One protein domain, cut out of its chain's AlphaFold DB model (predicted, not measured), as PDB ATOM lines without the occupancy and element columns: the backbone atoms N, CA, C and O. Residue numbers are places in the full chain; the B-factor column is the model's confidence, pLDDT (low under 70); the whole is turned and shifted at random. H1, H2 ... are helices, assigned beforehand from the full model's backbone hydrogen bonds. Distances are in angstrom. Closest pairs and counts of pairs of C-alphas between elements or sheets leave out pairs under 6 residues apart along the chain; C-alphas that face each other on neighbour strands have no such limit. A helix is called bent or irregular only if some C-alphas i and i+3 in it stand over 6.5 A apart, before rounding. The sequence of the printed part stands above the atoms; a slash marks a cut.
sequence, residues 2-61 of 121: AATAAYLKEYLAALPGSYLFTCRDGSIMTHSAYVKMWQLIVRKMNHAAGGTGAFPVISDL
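Overview. This is residues 2 to 61 of the 121 residues of the protein "Tyr recombinase domain-containing protein" of Roseburia hominis (strain DSM 16839 / JCM 17582 / NCIMB 14029 / A2-183) (UniProt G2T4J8). The model is a wide, open V: H1 makes one arm, the longer H2 makes the other, and the looping link of residues 14 to 30 lies at the bottom between them. Beyond the far end of H2, residues 49 to 61 make a second loop that folds back toward that helix, while residues 2 to 7 of H1 stick out free. The printed part has 60 residues with two named helices, H1 then H2, and no named strand; its class is all helix. It is loose, with a radius of gyration of the C-alphas of 14.9 A, and flat, spanning 40 by 30 by 16 A.

Arrangement. H1, residues 2 to 13, comes first, and its residues 2 to 7 stand free, with no C-alpha 8 or more residues away along the chain within 10 A. A long link of 17 residues joins it to H2, residues 31 to 48. H1 and H2 are apart, with no C-alpha of the one within 8 A of the other. In both helices every O i to N i+4 pair is within hydrogen-bond range, and neither helix is bent.

Along the chain. H1 begins at C-alpha 2, at (94.837, 85.545, 5.459), and measures 16.9 A from first to last C-alpha. H2 runs from C-alpha 31, at (119.567, 79.350, 21.868), to C-alpha 48, at (97.824, 65.375, 24.634), a length of 26.0 A.

Size, cuts and confidence. The two C-alphas farthest apart, those of Ser 18 and Phe 55, are 40.3 A apart. The first and last printed C-alphas, of Ala 2 and Leu 61, are 25.9 A apart. The printed part has no cut. The mean pLDDT of the printed part is 90.5, and one residue, Ala 2, is under 70.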
ATOM      1  N   ALA A   2      95.460  84.612   4.504       60.34
ATOM      2  CA  ALA A   2      94.837  85.545   5.459       60.34
ATOM      3  C   ALA A   2      95.025  85.189   6.953       60.34
ATOM      4  O   ALA A   2      95.235  86.085   7.764       60.34
ATOM      5  N   ALA A   3      95.021  83.900   7.316       78.75
ATOM      6  CA  ALA A   3      95.101  83.474   8.719       78.75
ATOM      7  C   ALA A   3      96.469  83.751   9.379       78.75
ATOM      8  O   ALA A   3      96.525  84.240  10.501       78.75
ATOM      9  N   THR A   4      97.582  83.491   8.684       81.44
ATOM     10  CA  THR A   4      98.934  83.668   9.251       81.44
ATOM     11  C   THR A   4      99.281  85.139   9.460       81.44
ATOM     12  O   THR A   4      99.833  85.504  10.495       81.44
ATOM     13  N   ALA A   5      98.938  85.995   8.493       88.62
ATOM     14  CA  ALA A   5      99.161  87.433   8.606       88.62
ATOM     15  C   ALA A   5      98.312  88.049   9.731       88.62
ATOM     16  O   ALA A   5      98.807  88.900  10.467       88.62
ATOM     17  N   ALA A   6      97.066  87.586   9.900       93.44
ATOM     18  CA  ALA A   6      96.211  87.996  11.011       93.44
ATOM     19  C   ALA A   6      96.823  87.605  12.364       93.44
ATOM     20  O   ALA A   6      96.987  88.468  13.223       93.44
ATOM     21  N   TYR A   7      97.273  86.353  12.507       92.31
ATOM     22  CA  TYR A   7      97.921  85.886  13.733       92.31
ATOM     23  C   TYR A   7      99.178  86.697  14.076       92.31
ATOM     24  O   TYR A   7      99.351  87.127  15.212       92.31
ATOM     25  N   LEU A   8     100.050  86.953  13.094       91.38
ATOM     26  CA  LEU A   8     101.246  87.767  13.322       91.38
ATOM     27  C   LEU A   8     100.891  89.201  13.721       91.38
ATOM     28  O   LEU A   8     101.554  89.765  14.583       91.38
ATOM     29  N   LYS A   9      99.839  89.786  13.142       93.62
ATOM     30  CA  LYS A   9      99.377  91.130  13.506       93.62
ATOM     31  C   LYS A   9      98.882  91.194  14.954       93.62
ATOM     32  O   LYS A   9      99.235  92.129  15.667       93.62
ATOM     33  N   GLU A  10      98.099  90.209  15.385       94.75
ATOM     34  CA  GLU A  10      97.642  90.093  16.777       94.75
ATOM     35  C   GLU A  10      98.817  89.883  17.736       94.75
ATOM     36  O   GLU A  10      98.912  90.559  18.759       94.75
ATOM     37  N   TYR A  11      99.755  89.007  17.369       92.50
ATOM     38  CA  TYR A  11     100.964  88.757  18.144       92.50
ATOM     39  C   TYR A  11     101.795  90.030  18.328       92.50
ATOM     40  O   TYR A  11     102.148  90.368  19.455       92.50
ATOM     41  N   LEU A  12     102.048  90.770  17.243       92.50
ATOM     42  CA  LEU A  12     102.787  92.033  17.266       92.50
ATOM     43  C   LEU A  12     102.142  93.073  18.187       92.50
ATOM     44  O   LEU A  12     102.853  93.766  18.908       92.50
ATOM     45  N   ALA A  13     100.811  93.168  18.184       93.12
ATOM     46  CA  ALA A  13     100.084  94.103  19.040       93.12
ATOM     47  C   ALA A  13     100.201  93.768  20.538       93.12
ATOM     48  O   ALA A  13     100.049  94.654  21.374       93.12
ATOM     49  N   ALA A  14     100.476  92.506  20.879       90.81
ATOM     50  CA  ALA A  14     100.648  92.045  22.254       90.81
ATOM     51  C   ALA A  14     102.098  92.152  22.768       90.81
ATOM     52  O   ALA A  14     102.345  91.893  23.948       90.81
ATOM     53  N   LEU A  15     103.066  92.498  21.910       88.69
ATOM     54  CA  LEU A  15     104.470  92.573  22.308       88.69
ATOM     55  C   LEU A  15     104.747  93.838  23.138       88.69
ATOM     56  O   LEU A  15     104.391  94.940  22.723       88.69
ATOM     57  N   PRO A  16     105.449  93.719  24.280       85.75
ATOM     58  CA  PRO A  16     105.767  94.863  25.134       85.75
ATOM     59  C   PRO A  16     106.935  95.719  24.611       85.75
ATOM     60  O   PRO A  16     107.283  96.721  25.228       85.75
ATOM     61  N   GLY A  17     107.582  95.324  23.510       86.12
ATOM     62  CA  GLY A  17     108.780  95.984  22.998       86.12
ATOM     63  C   GLY A  17     109.048  95.685  21.525       86.12
ATOM     64  O   GLY A  17     108.224  95.096  20.830       86.12
ATOM     65  N   SER A  18     110.220  96.095  21.043       88.94
ATOM     66  CA  SER A  18     110.593  96.013  19.622       88.94
ATOM     67  C   SER A  18     111.102  94.641  19.171       88.94
ATOM     68  O   SER A  18     111.261  94.413  17.972       88.94
ATOM     69  N   TYR A  19     111.410  93.732  20.101       90.94
ATOM     70  CA  TYR A  19     111.874  92.389  19.762       90.94
ATOM     71  C   TYR A  19     110.697  91.458  19.484       90.94
ATOM     72  O   TYR A  19     109.815  91.301  20.321       90.94
ATOM     73  N   LEU A  20     110.738  90.795  18.324       90.94
ATOM     74  CA  LEU A  20     109.708  89.843  17.901       90.94
ATOM     75  C   LEU A  20     109.610  88.634  18.828       90.94
ATOM     76  O   LEU A  20     108.511  88.218  19.151       90.94
ATOM     77  N   PHE A  21     110.744  88.065  19.242       91.25
ATOM     78  CA  PHE A  21     110.783  86.864  20.076       91.25
ATOM     79  C   PHE A  21     111.663  87.103  21.296       91.25
ATOM     80  O   PHE A  21     112.872  87.315  21.176       91.25
ATOM     81  N   THR A  22     111.053  87.033  22.474       92.44
ATOM     82  CA  THR A  22     111.725  87.287  23.748       92.44
ATOM     83  C   THR A  22     111.593  86.103  24.693       92.44
ATOM     84  O   THR A  22     110.675  85.282  24.600       92.44
ATOM     85  N   CYS A  23     112.504  86.033  25.653       90.38
ATOM     86  CA  CYS A  23     112.291  85.294  26.883       90.38
ATOM     87  C   CYS A  23     111.136  85.920  27.687       90.38
ATOM     88  O   CYS A  23     110.634  87.006  27.384       90.38
ATOM     89  N   ARG A  24     110.699  85.222  28.742       85.44
ATOM     90  CA  ARG A  24     109.560  85.648  29.575       85.44
ATOM     91  C   ARG A  24     109.833  86.948  30.352       85.44
ATOM     92  O   ARG A  24     108.893  87.615  30.757       85.44
ATOM     93  N   ASP A  25     111.104  87.283  30.546       87.56
ATOM     94  CA  ASP A  25     111.591  88.517  31.169       87.56
ATOM     95  C   ASP A  25     111.769  89.678  30.169       87.56
ATOM     96  O   ASP A  25     112.214  90.754  30.554       87.56
ATOM     97  N   GLY A  26     111.443  89.473  28.886       86.38
ATOM     98  CA  GLY A  26     111.600  90.474  27.827       86.38
ATOM     99  C   GLY A  26     112.999  90.536  27.203       86.38
ATOM    100  O   GLY A  26     113.192  91.271  26.235       86.38
ATOM    101  N   SER A  27     113.967  89.752  27.691       89.88
ATOM    102  CA  SER A  27     115.292  89.645  27.067       89.88
ATOM    103  C   SER A  27     115.228  88.927  25.713       89.88
ATOM    104  O   SER A  27     114.277  88.198  25.418       89.88
ATOM    105  N   ILE A  28     116.243  89.120  24.864       92.75
ATOM    106  CA  ILE A  28     116.320  88.444  23.561       92.75
ATOM    107  C   ILE A  28     116.331  86.924  23.766       92.75
ATOM    108  O   ILE A  28     117.036  86.399  24.630       92.75
ATOM    109  N   MET A  29     115.562  86.212  22.939       94.25
ATOM    110  CA  MET A  29     115.554  84.752  22.925       94.25
ATOM    111  C   MET A  29     116.973  84.192  22.747       94.25
ATOM    112  O   MET A  29     117.643  84.451  21.749       94.25
ATOM    113  N   THR A  30     117.412  83.366  23.696       94.50
ATOM    114  CA  THR A  30     118.691  82.651  23.600       94.50
ATOM    115  C   THR A  30     118.508  81.279  22.957       94.50
ATOM    116  O   THR A  30     117.426  80.690  23.011       94.50
ATOM    117  N   HIS A  31     119.588  80.711  22.412       93.25
ATOM    118  CA  HIS A  31     119.567  79.350  21.868       93.25
ATOM    119  C   HIS A  31     119.091  78.319  22.908       93.25
ATOM    120  O   HIS A  31     118.227  77.491  22.628       93.25
ATOM    121  N   SER A  32     119.586  78.397  24.148       93.94
ATOM    122  CA  SER A  32     119.174  77.480  25.218       93.94
ATOM    123  C   SER A  32     117.696  77.628  25.592       93.94
ATOM    124  O   SER A  32     117.035  76.623  25.859       93.94
ATOM    125  N   ALA A  33     117.164  78.856  25.612       93.69
ATOM    126  CA  ALA A  33     115.741  79.093  25.849       93.69
ATOM    127  C   ALA A  33     114.885  78.520  24.711       93.69
ATOM    128  O   ALA A  33     113.895  77.838  24.975       93.69
ATOM    129  N   TYR A  34     115.321  78.703  23.464       93.62
ATOM    130  CA  TYR A  34     114.665  78.160  22.279       93.62
ATOM    131  C   TYR A  34     114.600  76.625  22.288       93.62
ATOM    132  O   TYR A  34     113.535  76.044  22.077       93.62
ATOM    133  N   VAL A  35     115.714  75.957  22.603       92.50
ATOM    134  CA  VAL A  35     115.768  74.488  22.709       92.50
ATOM    135  C   VAL A  35     114.811  73.982  23.791       92.50
ATOM    136  O   VAL A  35     114.022  73.068  23.547       92.50
ATOM    137  N   LYS A  36     114.819  74.601  24.979       93.25
ATOM    138  CA  LYS A  36     113.907  74.234  26.075       93.25
ATOM    139  C   LYS A  36     112.442  74.477  25.708       93.25
ATOM    140  O   LYS A  36     111.590  73.658  26.046       93.25
ATOM    141  N   MET A  37     112.142  75.571  25.005       94.00
ATOM    142  CA  MET A  37     110.798  75.873  24.511       94.00
ATOM    143  C   MET A  37     110.284  74.748  23.602       94.00
ATOM    144  O   MET A  37     109.189  74.238  23.839       94.00
ATOM    145  N   TRP A  38     111.082  74.303  22.628       93.25
ATOM    146  CA  TRP A  38     110.710  73.190  21.749       93.25
ATOM    147  C   TRP A  38     110.508  71.875  22.496       93.25
ATOM    148  O   TRP A  38     109.506  71.199  22.278       93.25
ATOM    149  N   GLN A  39     111.399  71.545  23.435       92.00
ATOM    150  CA  GLN A  39     111.235  70.361  24.281       92.00
ATOM    151  C   GLN A  39     109.913  70.398  25.063       92.00
ATOM    152  O   GLN A  39     109.241  69.377  25.190       92.00
ATOM    153  N   LEU A  40     109.511  71.566  25.573       93.31
ATOM    154  CA  LEU A  40     108.232  71.728  26.267       93.31
ATOM    155  C   LEU A  40     107.032  71.571  25.327       93.31
ATOM    156  O   LEU A  40     106.052  70.942  25.725       93.31
ATOM    157  N   ILE A  41     107.102  72.104  24.105       94.12
ATOM    158  CA  ILE A  41     106.056  71.924  23.084       94.12
ATOM    159  C   ILE A  41     105.872  70.432  22.788       94.12
ATOM    160  O   ILE A  41     104.769  69.914  22.945       94.12
ATOM    161  N   VAL A  42     106.957  69.721  22.464       93.44
ATOM    162  CA  VAL A  42     106.917  68.285  22.137       93.44
ATOM    163  C   VAL A  42     106.390  67.455  23.307       93.44
ATOM    164  O   VAL A  42     105.577  66.555  23.103       93.44
ATOM    165  N   ARG A  43     106.783  67.772  24.549       93.25
ATOM    166  CA  ARG A  43     106.253  67.104  25.751       93.25
ATOM    167  C   ARG A  43     104.747  67.301  25.906       93.25
ATOM    168  O   ARG A  43     104.038  66.336  26.170       93.25
ATOM    169  N   LYS A  44     104.255  68.533  25.737       95.00
ATOM    170  CA  LYS A  44     102.819  68.838  25.841       95.00
ATOM    171  C   LYS A  44     102.012  68.146  24.745       95.00
ATOM    172  O   LYS A  44     100.953  67.604  25.040       95.00
ATOM    173  N   MET A  45     102.524  68.128  23.517       95.38
ATOM    174  CA  MET A  45     101.888  67.422  22.402       95.38
ATOM    175  C   MET A  45     101.843  65.912  22.643       95.38
ATOM    176  O   MET A  45     100.789  65.310  22.480       95.38
ATOM    177  N   ASN A  46     102.947  65.315  23.099       95.19
ATOM    178  CA  ASN A  46     102.986  63.899  23.464       95.19
ATOM    179  C   ASN A  46     101.956  63.563  24.541       95.19
ATOM    180  O   ASN A  46     101.217  62.599  24.386       95.19
ATOM    181  N   HIS A  47     101.864  64.381  25.593       94.12
ATOM    182  CA  HIS A  47     100.876  64.174  26.648       94.12
ATOM    183  C   HIS A  47      99.435  64.254  26.121       94.12
ATOM    184  O   HIS A  47      98.617  63.397  26.437       94.12
ATOM    185  N   ALA A  48      99.137  65.239  25.267       95.25
ATOM    186  CA  ALA A  48      97.824  65.375  24.634       95.25
ATOM    187  C   ALA A  48      97.490  64.208  23.683       95.25
ATOM    188  O   ALA A  48      96.324  63.857  23.537       95.25
ATOM    189  N   ALA A  49      98.500  63.589  23.069       94.19
ATOM    190  CA  ALA A  49      98.360  62.414  22.210       94.19
ATOM    191  C   ALA A  49      98.297  61.078  22.986       94.19
ATOM    192  O   ALA A  49      98.303  60.018  22.368       94.19
ATOM    193  N   GLY A  50      98.264  61.104  24.326       93.25
ATOM    194  CA  GLY A  50      98.246  59.902  25.172       93.25
ATOM    195  C   GLY A  50      99.620  59.273  25.431       93.25
ATOM    196  O   GLY A  50      99.709  58.226  26.068       93.25
ATOM    197  N   GLY A  51     100.697  59.907  24.967       91.62
ATOM    198  CA  GLY A  51     102.072  59.517  25.259       91.62
ATOM    199  C   GLY A  51     102.553  59.974  26.635       91.62
ATOM    200  O   GLY A  51     101.958  60.818  27.310       91.62
ATOM    201  N   THR A  52     103.701  59.444  27.045       88.19
ATOM    202  CA  THR A  52     104.397  59.834  28.279       88.19
ATOM    203  C   THR A  52     105.848  60.205  27.983       88.19
ATOM    204  O   THR A  52     106.346  59.984  26.884       88.19
ATOM    205  N   GLY A  53     106.561  60.763  28.967       81.88
ATOM    206  CA  GLY A  53     107.989  61.063  28.807       81.88
ATOM    207  C   GLY A  53     108.857  59.822  28.558       81.88
ATOM    208  O   GLY A  53     109.898  59.943  27.926       81.88
ATOM    209  N   ALA A  54     108.423  58.650  29.035       87.00
ATOM    210  CA  ALA A  54     109.099  57.375  28.799       87.00
ATOM    211  C   ALA A  54     108.648  56.695  27.494       87.00
ATOM    212  O   ALA A  54     109.427  55.974  26.880       87.00
ATOM    213  N   PHE A  55     107.409  56.950  27.065       90.25
ATOM    214  CA  PHE A  55     106.798  56.357  25.874       90.25
ATOM    215  C   PHE A  55     106.190  57.463  25.000       90.25
ATOM    216  O   PHE A  55     104.984  57.729  25.097       90.25
ATOM    217  N   PRO A  56     107.012  58.174  24.208       89.81
ATOM    218  CA  PRO A  56     106.521  59.217  23.320       89.81
ATOM    219  C   PRO A  56     105.763  58.611  22.131       89.81
ATOM    220  O   PRO A  56     106.193  57.624  21.542       89.81
ATOM    221  N   VAL A  57     104.646  59.237  21.766       92.50
ATOM    222  CA  VAL A  57     103.868  58.952  20.547       92.50
ATOM    223  C   VAL A  57     104.392  59.777  19.366       92.50
ATOM    224  O   VAL A  57     104.343  59.343  18.222       92.50
ATOM    225  N   ILE A  58     104.907  60.976  19.646       89.56
ATOM    226  CA  ILE A  58     105.478  61.904  18.671       89.56
ATOM    227  C   ILE A  58     106.986  61.965  18.920       89.56
ATOM    228  O   ILE A  58     107.419  62.514  19.941       89.56
ATOM    229  N   SER A  59     107.769  61.429  17.985       85.56
ATOM    230  CA  SER A  59     109.231  61.536  17.954       85.56
ATOM    231  C   SER A  59     109.697  62.538  16.894       85.56
ATOM    232  O   SER A  59     108.926  62.965  16.036       85.56
ATOM    233  N   ASP A  60     110.955  62.968  17.012       85.44
ATOM    234  CA  ASP A  60     111.724  63.705  15.993       85.44
ATOM    235  C   ASP A  60     111.197  65.084  15.563       85.44
ATOM    236  O   ASP A  60     111.856  65.790  14.804       85.44
ATOM    237  N   LEU A  61     110.071  65.548  16.116       90.06
ATOM    238  CA  LEU A  61     109.536  66.879  15.853       90.06
ATOM    239  C   LEU A  61     110.504  67.975  16.331       90.06
ATOM    240  O   LEU A  61     110.697  68.193  17.528       90.06
TER     241      LEU A  61